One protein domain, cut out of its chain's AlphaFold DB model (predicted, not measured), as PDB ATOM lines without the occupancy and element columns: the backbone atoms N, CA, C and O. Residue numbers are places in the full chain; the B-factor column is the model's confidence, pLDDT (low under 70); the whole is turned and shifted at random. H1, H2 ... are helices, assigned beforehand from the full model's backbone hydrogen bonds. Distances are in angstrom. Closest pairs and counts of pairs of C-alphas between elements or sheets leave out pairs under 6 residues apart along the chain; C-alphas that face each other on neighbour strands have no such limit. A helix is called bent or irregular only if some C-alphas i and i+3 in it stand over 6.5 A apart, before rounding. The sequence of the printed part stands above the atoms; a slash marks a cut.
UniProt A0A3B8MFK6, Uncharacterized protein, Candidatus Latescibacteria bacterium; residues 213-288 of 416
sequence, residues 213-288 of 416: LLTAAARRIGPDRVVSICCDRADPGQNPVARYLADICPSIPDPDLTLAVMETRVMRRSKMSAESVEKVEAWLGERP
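This is residues 213 to 288 of the 416 residues of an uncharacterized protein of Candidatus Latescibacteria bacterium (UniProt A0A3B8MFK6). The longest helix, H4, makes a helical hairpin with H5, and these two, with H1 and H3, surround the short helix H2 in the middle. The ring round H2 is open between H3 and H5, which are apart. The 76 printed residues include five named helices, H1 to H5 in chain order, and no named strand; the class is all helix. The whole is compact and rounded, with a radius of gyration of the C-alphas of 11.1 A and spans of 30 by 27 by 18 A.

H4, residues 254 to 267, runs 20.0 A from C-alpha 254 at (78.510, 3.265, 105.442). H5 is residues 274 to 285, 16.7 A long, ending at C-alpha 285 at (79.197, 15.887, 101.223). H2 is residues 223 to 230, 10.4 A. H1, residues 213 to 221, 12.0 A, begins at C-alpha 213 at (78.663, -5.063, 93.650). H3, residues 240 to 251, 17.7 A, is irregular, but only just: C-alphas 247 and 250 are 6.8 A apart.

H4 and H5 touch, closest at the C-alphas of Arg 265 and Val 277, 7.2 A, opposite ways at a shallow tilt of 32 degrees, only just short of steep. With residues 261 to 265 alone, H4 touches H2, closest at the C-alphas of Thr 264 and Pro 223, 7.1 A. H2 touches H3 at a steep tilt of 44 degrees, closest at the C-alphas of Ile 229 and Ala 246, 5.8 A. H1 and H5 are apart. Every O i to N i+4 pair is within hydrogen-bond range in H2, H4 and H5, but 4 of 5 in H1 and 6 of 8 in H3.

The farthest C-alphas, of Gln 238 and Pro 288, are 33.0 A apart. The printed part has no cut and no long link. Mean pLDDT of the printed part is 86.1; residue 286 is under 70.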
ATOM      1  N   LEU A 213      80.076  -5.058  94.001       73.12
ATOM      2  CA  LEU A 213      78.663  -5.063  93.650       73.12
ATOM      3  C   LEU A 213      78.295  -3.927  92.684       73.12
ATOM      4  O   LEU A 213      77.685  -4.164  91.632       73.12
ATOM      5  N   LEU A 214      78.670  -2.693  93.023       83.06
ATOM      6  CA  LEU A 214      78.338  -1.495  92.253       83.06
ATOM      7  C   LEU A 214      79.059  -1.494  90.903       83.06
ATOM      8  O   LEU A 214      78.451  -1.175  89.880       83.06
ATOM      9  N   THR A 215      80.320  -1.940  90.855       75.00
ATOM     10  CA  THR A 215      81.073  -2.052  89.597       75.00
ATOM     11  C   THR A 215      80.394  -2.995  88.614       75.00
ATOM     12  O   THR A 215      80.247  -2.668  87.429       75.00
ATOM     13  N   ALA A 216      79.981  -4.171  89.087       71.25
ATOM     14  CA  ALA A 216      79.346  -5.166  88.244       71.25
ATOM     15  C   ALA A 216      77.912  -4.750  87.866       71.25
ATOM     16  O   ALA A 216      77.509  -4.931  86.713       71.25
ATOM     17  N   ALA A 217      77.182  -4.081  88.763       80.56
ATOM     18  CA  ALA A 217      75.841  -3.583  88.477       80.56
ATOM     19  C   ALA A 217      75.872  -2.439  87.458       80.56
ATOM     20  O   ALA A 217      75.124  -2.465  86.480       80.56
ATOM     21  N   ALA A 218      76.817  -1.503  87.585       85.75
ATOM     22  CA  ALA A 218      76.979  -0.384  86.657       85.75
ATOM     23  C   ALA A 218      77.242  -0.847  85.214       85.75
ATOM     24  O   ALA A 218      76.918  -0.136  84.263       85.75
ATOM     25  N   ARG A 219      77.803  -2.049  85.013       80.62
ATOM     26  CA  ARG A 219      77.957  -2.647  83.674       80.62
ATOM     27  C   ARG A 219      76.647  -3.165  83.086       80.62
ATOM     28  O   ARG A 219      76.553  -3.252  81.866       80.62
ATOM     29  N   ARG A 220      75.689  -3.562  83.926       81.12
ATOM     30  CA  ARG A 220      74.426  -4.192  83.512       81.12
ATOM     31  C   ARG A 220      73.290  -3.192  83.375       81.12
ATOM     32  O   ARG A 220      72.569  -3.247  82.389       81.12
ATOM     33  N   ILE A 221      73.148  -2.304  84.353       88.50
ATOM     34  CA  ILE A 221      72.036  -1.346  84.423       88.50
ATOM     35  C   ILE A 221      72.482   0.107  84.221       88.50
ATOM     36  O   ILE A 221      71.649   1.004  84.214       88.50
ATOM     37  N   GLY A 222      73.782   0.337  84.012       91.69
ATOM     38  CA  GLY A 222      74.360   1.670  83.854       91.69
ATOM     39  C   GLY A 222      74.686   2.340  85.196       91.69
ATOM     40  O   GLY A 222      74.058   2.038  86.212       91.69
ATOM     41  N   PRO A 223      75.684   3.243  85.231       93.69
ATOM     42  CA  PRO A 223      76.092   3.915  86.462       93.69
ATOM     43  C   PRO A 223      75.018   4.870  86.998       93.69
ATOM     44  O   PRO A 223      74.866   4.960  88.208       93.69
ATOM     45  N   ASP A 224      74.231   5.515  86.130       95.69
ATOM     46  CA  ASP A 224      73.131   6.394  86.553       95.69
ATOM     47  C   ASP A 224      72.076   5.633  87.356       95.69
ATOM     48  O   ASP A 224      71.630   6.078  88.411       95.69
ATOM     49  N   ARG A 225      71.725   4.423  86.900       94.94
ATOM     50  CA  ARG A 225      70.757   3.591  87.612       94.94
ATOM     51  C   ARG A 225      71.301   3.125  88.959       94.94
ATOM     52  O   ARG A 225      70.559   3.149  89.935       94.94
ATOM     53  N   VAL A 226      72.583   2.755  89.021       94.25
ATOM     54  CA  VAL A 226      73.255   2.420  90.287       94.25
ATOM     55  C   VAL A 226      73.194   3.596  91.262       94.25
ATOM     56  O   VAL A 226      72.761   3.399  92.392       94.25
ATOM     57  N   VAL A 227      73.545   4.810  90.818       94.19
ATOM     58  CA  VAL A 227      73.472   6.027  91.646       94.19
ATOM     59  C   VAL A 227      72.049   6.274  92.139       94.19
ATOM     60  O   VAL A 227      71.861   6.459  93.334       94.19
ATOM     61  N   SER A 228      71.036   6.183  91.271       94.25
ATOM     62  CA  SER A 228      69.643   6.399  91.694       94.25
ATOM     63  C   SER A 228      69.185   5.416  92.780       94.25
ATOM     64  O   SER A 228      68.380   5.760  93.636       94.25
ATOM     65  N   ILE A 229      69.707   4.189  92.781       94.00
ATOM     66  CA  ILE A 229      69.347   3.181  93.783       94.00
ATOM     67  C   ILE A 229      70.136   3.402  95.078       94.00
ATOM     68  O   ILE A 229      69.553   3.381  96.156       94.00
ATOM     69  N   CYS A 230      71.448   3.632  94.981       91.12
ATOM     70  CA  CYS A 230      72.325   3.714  96.153       91.12
ATOM     71  C   CYS A 230      72.205   5.058  96.885       91.12
ATOM     72  O   CYS A 230      72.226   5.087  98.113       91.12
ATOM     73  N   CYS A 231      72.077   6.158  96.137       90.88
ATOM     74  CA  CYS A 231      72.039   7.511  96.685       90.88
ATOM     75  C   CYS A 231      70.603   7.998  96.921       90.88
ATOM     76  O   CYS A 231      70.326   8.544  97.984       90.88
ATOM     77  N   ASP A 232      69.683   7.748  95.978       89.19
ATOM     78  CA  ASP A 232      68.310   8.287  96.048       89.19
ATOM     79  C   ASP A 232      67.284   7.272  96.587       89.19
ATOM     80  O   ASP A 232      66.125   7.624  96.800       89.19
ATOM     81  N   ARG A 233      67.672   5.999  96.772       88.88
ATOM     82  CA  ARG A 233      66.757   4.880  97.089       88.88
ATOM     83  C   ARG A 233      65.566   4.790  96.122       88.88
ATOM     84  O   ARG A 233      64.447   4.471  96.524       88.88
ATOM     85  N   ALA A 234      65.805   5.084  94.844       91.75
ATOM     86  CA  ALA A 234      64.777   5.061  93.811       91.75
ATOM     87  C   ALA A 234      64.162   3.663  93.649       91.75
ATOM     88  O   ALA A 234      64.859   2.653  93.777       91.75
ATOM     89  N   ASP A 235      62.876   3.609  93.275       92.25
ATOM     90  CA  ASP A 235      62.180   2.349  92.994       92.25
ATOM     91  C   ASP A 235      62.972   1.533  91.956       92.25
ATOM     92  O   ASP A 235      63.210   2.033  90.844       92.25
ATOM     93  N   PRO A 236      63.400   0.297  92.279       90.69
ATOM     94  CA  PRO A 236      64.156  -0.548  91.364       90.69
ATOM     95  C   PRO A 236      63.347  -1.036  90.152       90.69
ATOM     96  O   PRO A 236      63.946  -1.411  89.133       90.69
ATOM     97  N   GLY A 237      62.014  -0.996  90.210       91.50
ATOM     98  CA  GLY A 237      61.131  -1.530  89.179       91.50
ATOM     99  C   GLY A 237      61.276  -3.047  89.027       91.50
ATOM    100  O   GLY A 237      61.496  -3.771  89.993       91.50
ATOM    101  N   GLN A 238      61.167  -3.558  87.795       86.31
ATOM    102  CA  GLN A 238      61.208  -5.006  87.519       86.31
ATOM    103  C   GLN A 238      62.602  -5.551  87.167       86.31
ATOM    104  O   GLN A 238      62.754  -6.753  86.965       86.31
ATOM    105  N   ASN A 239      63.633  -4.702  87.073       85.12
ATOM    106  CA  ASN A 239      64.970  -5.178  86.721       85.12
ATOM    107  C   ASN A 239      65.583  -5.966  87.900       85.12
ATOM    108  O   ASN A 239      65.735  -5.396  88.981       85.12
ATOM    109  N   PRO A 240      65.985  -7.237  87.715       75.25
ATOM    110  CA  PRO A 240      66.426  -8.091  88.820       75.25
ATOM    111  C   PRO A 240      67.703  -7.586  89.506       75.25
ATOM    112  O   PRO A 240      67.813  -7.670  90.724       75.25
ATOM    113  N   VAL A 241      68.639  -6.993  88.753       76.00
ATOM    114  CA  VAL A 241      69.874  -6.413  89.315       76.00
ATOM    115  C   VAL A 241      69.557  -5.152  90.119       76.00
ATOM    116  O   VAL A 241      70.138  -4.935  91.177       76.00
ATOM    117  N   ALA A 242      68.627  -4.326  89.634       85.75
ATOM    118  CA  ALA A 242      68.201  -3.123  90.341       85.75
ATOM    119  C   ALA A 242      67.483  -3.457  91.655       85.75
ATOM    120  O   ALA A 242      67.797  -2.861  92.678       85.75
ATOM    121  N   ARG A 243      66.556  -4.426  91.631       82.62
ATOM    122  CA  ARG A 243      65.821  -4.881  92.826       82.62
ATOM    123  C   ARG A 243      66.776  -5.405  93.874       82.62
ATOM    124  O   ARG A 243      66.742  -4.964  95.010       82.62
ATOM    125  N   TYR A 244      67.700  -6.249  93.438       74.88
ATOM    126  CA  TYR A 244      68.725  -6.754  94.321       74.88
ATOM    127  C   TYR A 244      69.579  -5.644  94.939       74.88
ATOM    128  O   TYR A 244      69.797  -5.655  96.144       74.88
ATOM    129  N   LEU A 245      70.045  -4.677  94.138       80.94
ATOM    130  CA  LEU A 245      70.797  -3.544  94.674       80.94
ATOM    131  C   LEU A 245      69.985  -2.759  95.711       80.94
ATOM    132  O   LEU A 245      70.534  -2.395  96.746       80.94
ATOM    133  N   ALA A 246      68.702  -2.512  95.448       86.31
ATOM    134  CA  ALA A 246      67.829  -1.807  96.382       86.31
ATOM    135  C   ALA A 246      67.644  -2.583  97.696       86.31
ATOM    136  O   ALA A 246      67.618  -1.968  98.760       86.31
ATOM    137  N   ASP A 247      67.585  -3.915  97.625       77.69
ATOM    138  CA  ASP A 247      67.454  -4.793  98.790       77.69
ATOM    139  C   ASP A 247      68.751  -4.849  99.622       77.69
ATOM    140  O   ASP A 247      68.700  -4.813 100.852       77.69
ATOM    141  N   ILE A 248      69.924  -4.915  98.975       74.06
ATOM    142  CA  ILE A 248      71.215  -5.079  99.667       74.06
ATOM    143  C   ILE A 248      71.796  -3.771 100.199       74.06
ATOM    144  O   ILE A 248      72.352  -3.774 101.293       74.06
ATOM    145  N   CYS A 249      71.683  -2.659  99.461       82.00
ATOM    146  CA  CYS A 249      72.355  -1.400  99.811       82.00
ATOM    147  C   CYS A 249      72.080  -0.917 101.248       82.00
ATOM    148  O   CYS A 249      73.030  -0.463 101.879       82.00
ATOM    149  N   PRO A 250      70.861  -1.040 101.811       82.44
ATOM    150  CA  PRO A 250      70.598  -0.663 103.203       82.44
ATOM    151  C   PRO A 250      71.363  -1.490 104.245       82.44
ATOM    152  O   PRO A 250      71.574  -1.008 105.353       82.44
ATOM    153  N   SER A 251      71.755  -2.719 103.900       74.44
ATOM    154  CA  SER A 251      72.566  -3.594 104.758       74.44
ATOM    155  C   SER A 251      74.064  -3.382 104.537       74.44
ATOM    156  O   SER A 251      74.874  -3.906 105.296       74.44
ATOM    157  N   ILE A 252      74.448  -2.633 103.494       75.56
ATOM    158  CA  ILE A 252      75.846  -2.322 103.235       75.56
ATOM    159  C   ILE A 252      76.304  -1.230 104.216       75.56
ATOM    160  O   ILE A 252      75.649  -0.197 104.363       75.56
ATOM    161  N   PRO A 253      77.463  -1.414 104.845       75.00
ATOM    162  CA  PRO A 253      78.058  -0.469 105.781       75.00
ATOM    163  C   PRO A 253      78.418   0.844 105.124       75.00
ATOM    164  O   PRO A 253      78.904   0.888 103.991       75.00
ATOM    165  N   ASP A 254      78.274   1.908 105.902       81.00
ATOM    166  CA  ASP A 254      78.510   3.265 105.442       81.00
ATOM    167  C   ASP A 254      79.898   3.475 104.804       81.00
ATOM    168  O   ASP A 254      79.933   4.008 103.688       81.00
ATOM    169  N   PRO A 255      81.022   3.013 105.401       78.62
ATOM    170  CA  PRO A 255      82.342   3.190 104.797       78.62
ATOM    171  C   PRO A 255      82.480   2.471 103.449       78.62
ATOM    172  O   PRO A 255      82.916   3.075 102.471       78.62
ATOM    173  N   ASP A 256      82.053   1.206 103.369       76.19
ATOM    174  CA  ASP A 256      82.190   0.390 102.155       76.19
ATOM    175  C   ASP A 256      81.314   0.937 101.018       76.19
ATOM    176  O   ASP A 256      81.786   1.134  99.894       76.19
ATOM    177  N   LEU A 257      80.056   1.290 101.313       85.88
ATOM    178  CA  LEU A 257      79.170   1.906 100.324       85.88
ATOM    179  C   LEU A 257      79.728   3.246  99.830       85.88
ATOM    180  O   LEU A 257      79.688   3.521  98.629       85.88
ATOM    181  N   THR A 258      80.282   4.059 100.736       87.50
ATOM    182  CA  THR A 258      80.903   5.348 100.396       87.50
ATOM    183  C   THR A 258      82.053   5.154  99.419       87.50
ATOM    184  O   THR A 258      82.055   5.755  98.341       87.50
ATOM    185  N   LEU A 259      82.980   4.248  99.739       82.94
ATOM    186  CA  LEU A 259      84.099   3.909  98.870       82.94
ATOM    187  C   LEU A 259      83.618   3.429  97.495       82.94
ATOM    188  O   LEU A 259      84.062   3.926  96.462       82.94
ATOM    189  N   ALA A 260      82.661   2.506  97.463       84.44
ATOM    190  CA  ALA A 260      82.134   1.934  96.230       84.44
ATOM    191  C   ALA A 260      81.462   2.954  95.303       84.44
ATOM    192  O   ALA A 260      81.636   2.904  94.077       84.44
ATOM    193  N   VAL A 261      80.705   3.894  95.871       91.38
ATOM    194  CA  VAL A 261      80.096   4.998  95.122       91.38
ATOM    195  C   VAL A 261      81.182   5.925  94.576       91.38
ATOM    196  O   VAL A 261      81.148   6.265  93.388       91.38
ATOM    197  N   MET A 262      82.189   6.270  95.390       89.75
ATOM    198  CA  MET A 262      83.334   7.074  94.951       89.75
ATOM    199  C   MET A 262      84.076   6.415  93.779       89.75
ATOM    200  O   MET A 262      84.352   7.057  92.762       89.75
ATOM    201  N   GLU A 263      84.344   5.115  93.850       86.44
ATOM    202  CA  GLU A 263      85.013   4.393  92.765       86.44
ATOM    203  C   GLU A 263      84.173   4.311  91.500       86.44
ATOM    204  O   GLU A 263      84.671   4.555  90.397       86.44
ATOM    205  N   THR A 264      82.879   4.018  91.648       88.38
ATOM    206  CA  THR A 264      81.939   3.996  90.525       88.38
ATOM    207  C   THR A 264      81.945   5.347  89.818       88.38
ATOM    208  O   THR A 264      82.028   5.410  88.586       88.38
ATOM    209  N   ARG A 265      81.950   6.437  90.590       90.88
ATOM    210  CA  ARG A 265      82.032   7.802  90.078       90.88
ATOM    211  C   ARG A 265      83.340   8.092  89.346       90.88
ATOM    212  O   ARG A 265      83.293   8.781  88.326       90.88
ATOM    213  N   VAL A 266      84.485   7.583  89.795       88.56
ATOM    214  CA  VAL A 266      85.768   7.748  89.085       88.56
ATOM    215  C   VAL A 266      85.811   6.902  87.812       88.56
ATOM    216  O   VAL A 266      86.057   7.416  86.719       88.56
ATOM    217  N   MET A 267      85.522   5.608  87.920       83.50
ATOM    218  CA  MET A 267      85.729   4.631  86.847       83.50
ATOM    219  C   MET A 267      84.671   4.701  85.741       83.50
ATOM    220  O   MET A 267      84.909   4.245  84.613       83.50
ATOM    221  N   ARG A 268      83.476   5.216  86.052       86.56
ATOM    222  CA  ARG A 268      82.332   5.279  85.128       86.56
ATOM    223  C   ARG A 268      81.886   6.697  84.800       86.56
ATOM    224  O   ARG A 268      80.870   6.833  84.126       86.56
ATOM    225  N   ARG A 269      82.654   7.734  85.171       86.50
ATOM    226  CA  ARG A 269      82.300   9.142  84.907       86.50
ATOM    227  C   ARG A 269      81.851   9.394  83.468       86.50
ATOM    228  O   ARG A 269      80.819  10.009  83.258       86.50
ATOM    229  N   SER A 270      82.586   8.891  82.476       87.50
ATOM    230  CA  SER A 270      82.260   9.117  81.057       87.50
ATOM    231  C   SER A 270      80.932   8.504  80.601       87.50
ATOM    232  O   SER A 270      80.463   8.813  79.512       87.50
ATOM    233  N   LYS A 271      80.339   7.622  81.410       90.44
ATOM    234  CA  LYS A 271      79.049   6.969  81.166       90.44
ATOM    235  C   LYS A 271      77.966   7.421  82.150       90.44
ATOM    236  O   LYS A 271      76.914   6.797  82.179       90.44
ATOM    237  N   MET A 272      78.260   8.414  82.987       94.25
ATOM    238  CA  MET A 272      77.385   8.914  84.043       94.25
ATOM    239  C   MET A 272      76.926  10.329  83.685       94.25
ATOM    240  O   MET A 272      77.753  11.169  83.310       94.25
ATOM    241  N   SER A 273      75.624  10.581  83.799       96.50
ATOM    242  CA  SER A 273      75.006  11.872  83.502       96.50
ATOM    243  C   SER A 273      75.536  12.984  84.420       96.50
ATOM    244  O   SER A 273      76.163  12.730  85.453       96.50
ATOM    245  N   ALA A 274      75.334  14.247  84.030       95.50
ATOM    246  CA  ALA A 274      75.678  15.384  84.889       95.50
ATOM    247  C   ALA A 274      74.881  15.345  86.204       95.50
ATOM    248  O   ALA A 274      75.482  15.448  87.269       95.50
ATOM    249  N   GLU A 275      73.581  15.056  86.119       95.56
ATOM    250  CA  GLU A 275      72.679  14.931  87.268       95.56
ATOM    251  C   GLU A 275      73.145  13.854  88.258       95.56
ATOM    252  O   GLU A 275      73.271  14.117  89.450       95.56
ATOM    253  N   SER A 276      73.478  12.647  87.788       95.25
ATOM    254  CA  SER A 276      73.980  11.578  88.665       95.25
ATOM    255  C   SER A 276      75.290  11.958  89.346       95.25
ATOM    256  O   SER A 276      75.568  11.516  90.458       95.25
ATOM    257  N   VAL A 277      76.119  12.772  88.695       93.81
ATOM    258  CA  VAL A 277      77.348  13.259  89.319       93.81
ATOM    259  C   VAL A 277      77.081  14.280  90.397       93.81
ATOM    260  O   VAL A 277      77.679  14.159  91.460       93.81
ATOM    261  N   GLU A 278      76.184  15.225  90.156       92.88
ATOM    262  CA  GLU A 278      75.749  16.169  91.184       92.88
ATOM    263  C   GLU A 278      75.151  15.428  92.383       92.88
ATOM    264  O   GLU A 278      75.500  15.727  93.522       92.88
ATOM    265  N   LYS A 279      74.360  14.378  92.137       92.88
ATOM    266  CA  LYS A 279      73.814  13.504  93.185       92.88
ATOM    267  C   LYS A 279      74.891  12.794  93.990       92.88
ATOM    268  O   LYS A 279      74.823  12.792  95.212       92.88
ATOM    269  N   VAL A 280      75.896  12.211  93.334       93.75
ATOM    270  CA  VAL A 280      77.031  11.606  94.050       93.75
ATOM    271  C   VAL A 280      77.767  12.658  94.877       93.75
ATOM    272  O   VAL A 280      78.108  12.391  96.022       93.75
ATOM    273  N   GLU A 281      78.012  13.847  94.324       90.44
ATOM    274  CA  GLU A 281      78.713  14.912  95.045       90.44
ATOM    275  C   GLU A 281      77.926  15.399  96.269       90.44
ATOM    276  O   GLU A 281      78.521  15.554  97.335       90.44
ATOM    277  N   ALA A 282      76.607  15.562  96.150       90.38
ATOM    278  CA  ALA A 282      75.731  15.899  97.270       90.38
ATOM    279  C   ALA A 282      75.709  14.780  98.323       90.38
ATOM    280  O   ALA A 282      75.944  15.036  99.501       90.38
ATOM    281  N   TRP A 283      75.524  13.531  97.887       91.12
ATOM    282  CA  TRP A 283      75.465  12.364  98.767       91.12
ATOM    283  C   TRP A 283      76.763  12.154  99.559       91.12
ATOM    284  O   TRP A 283      76.719  11.746 100.714       91.12
ATOM    285  N   LEU A 284      77.928  12.457  98.976       89.75
ATOM    286  CA  LEU A 284      79.220  12.360  99.665       89.75
ATOM    287  C   LEU A 284      79.475  13.503 100.653       89.75
ATOM    288  O   LEU A 284      80.161  13.286 101.653       89.75
ATOM    289  N   GLY A 285      78.961  14.707 100.384       81.12
ATOM    290  CA  GLY A 285      79.197  15.887 101.223       81.12
ATOM    291  C   GLY A 285      78.687  15.742 102.660       81.12
ATOM    292  O   GLY A 285      79.199  16.398 103.560       81.12
ATOM    293  N   GLU A 286      77.722  14.852 102.882       69.12
ATOM    294  CA  GLU A 286      77.056  14.645 104.172       69.12
ATOM    295  C   GLU A 286      77.629  13.464 104.976       69.12
ATOM    296  O   GLU A 286      77.154  13.174 106.073       69.12
ATOM    297  N   ARG A 287      78.637  12.753 104.446       83.69
ATOM    298  CA  ARG A 287      79.068  11.451 104.984       83.69
ATOM    299  C   ARG A 287      80.406  11.521 105.727       83.69
ATOM    300  O   ARG A 287      81.370  12.076 105.197       83.69
ATOM    301  N   PRO A 288      80.511  10.894 106.916       76.19
ATOM    302  CA  PRO A 288      81.689  11.003 107.780       76.19
ATOM    303  C   PRO A 288      82.960  10.403 107.158       76.19
ATOM    304  O   PRO A 288      84.047  10.927 107.372       76.19
TER     305      PRO A 288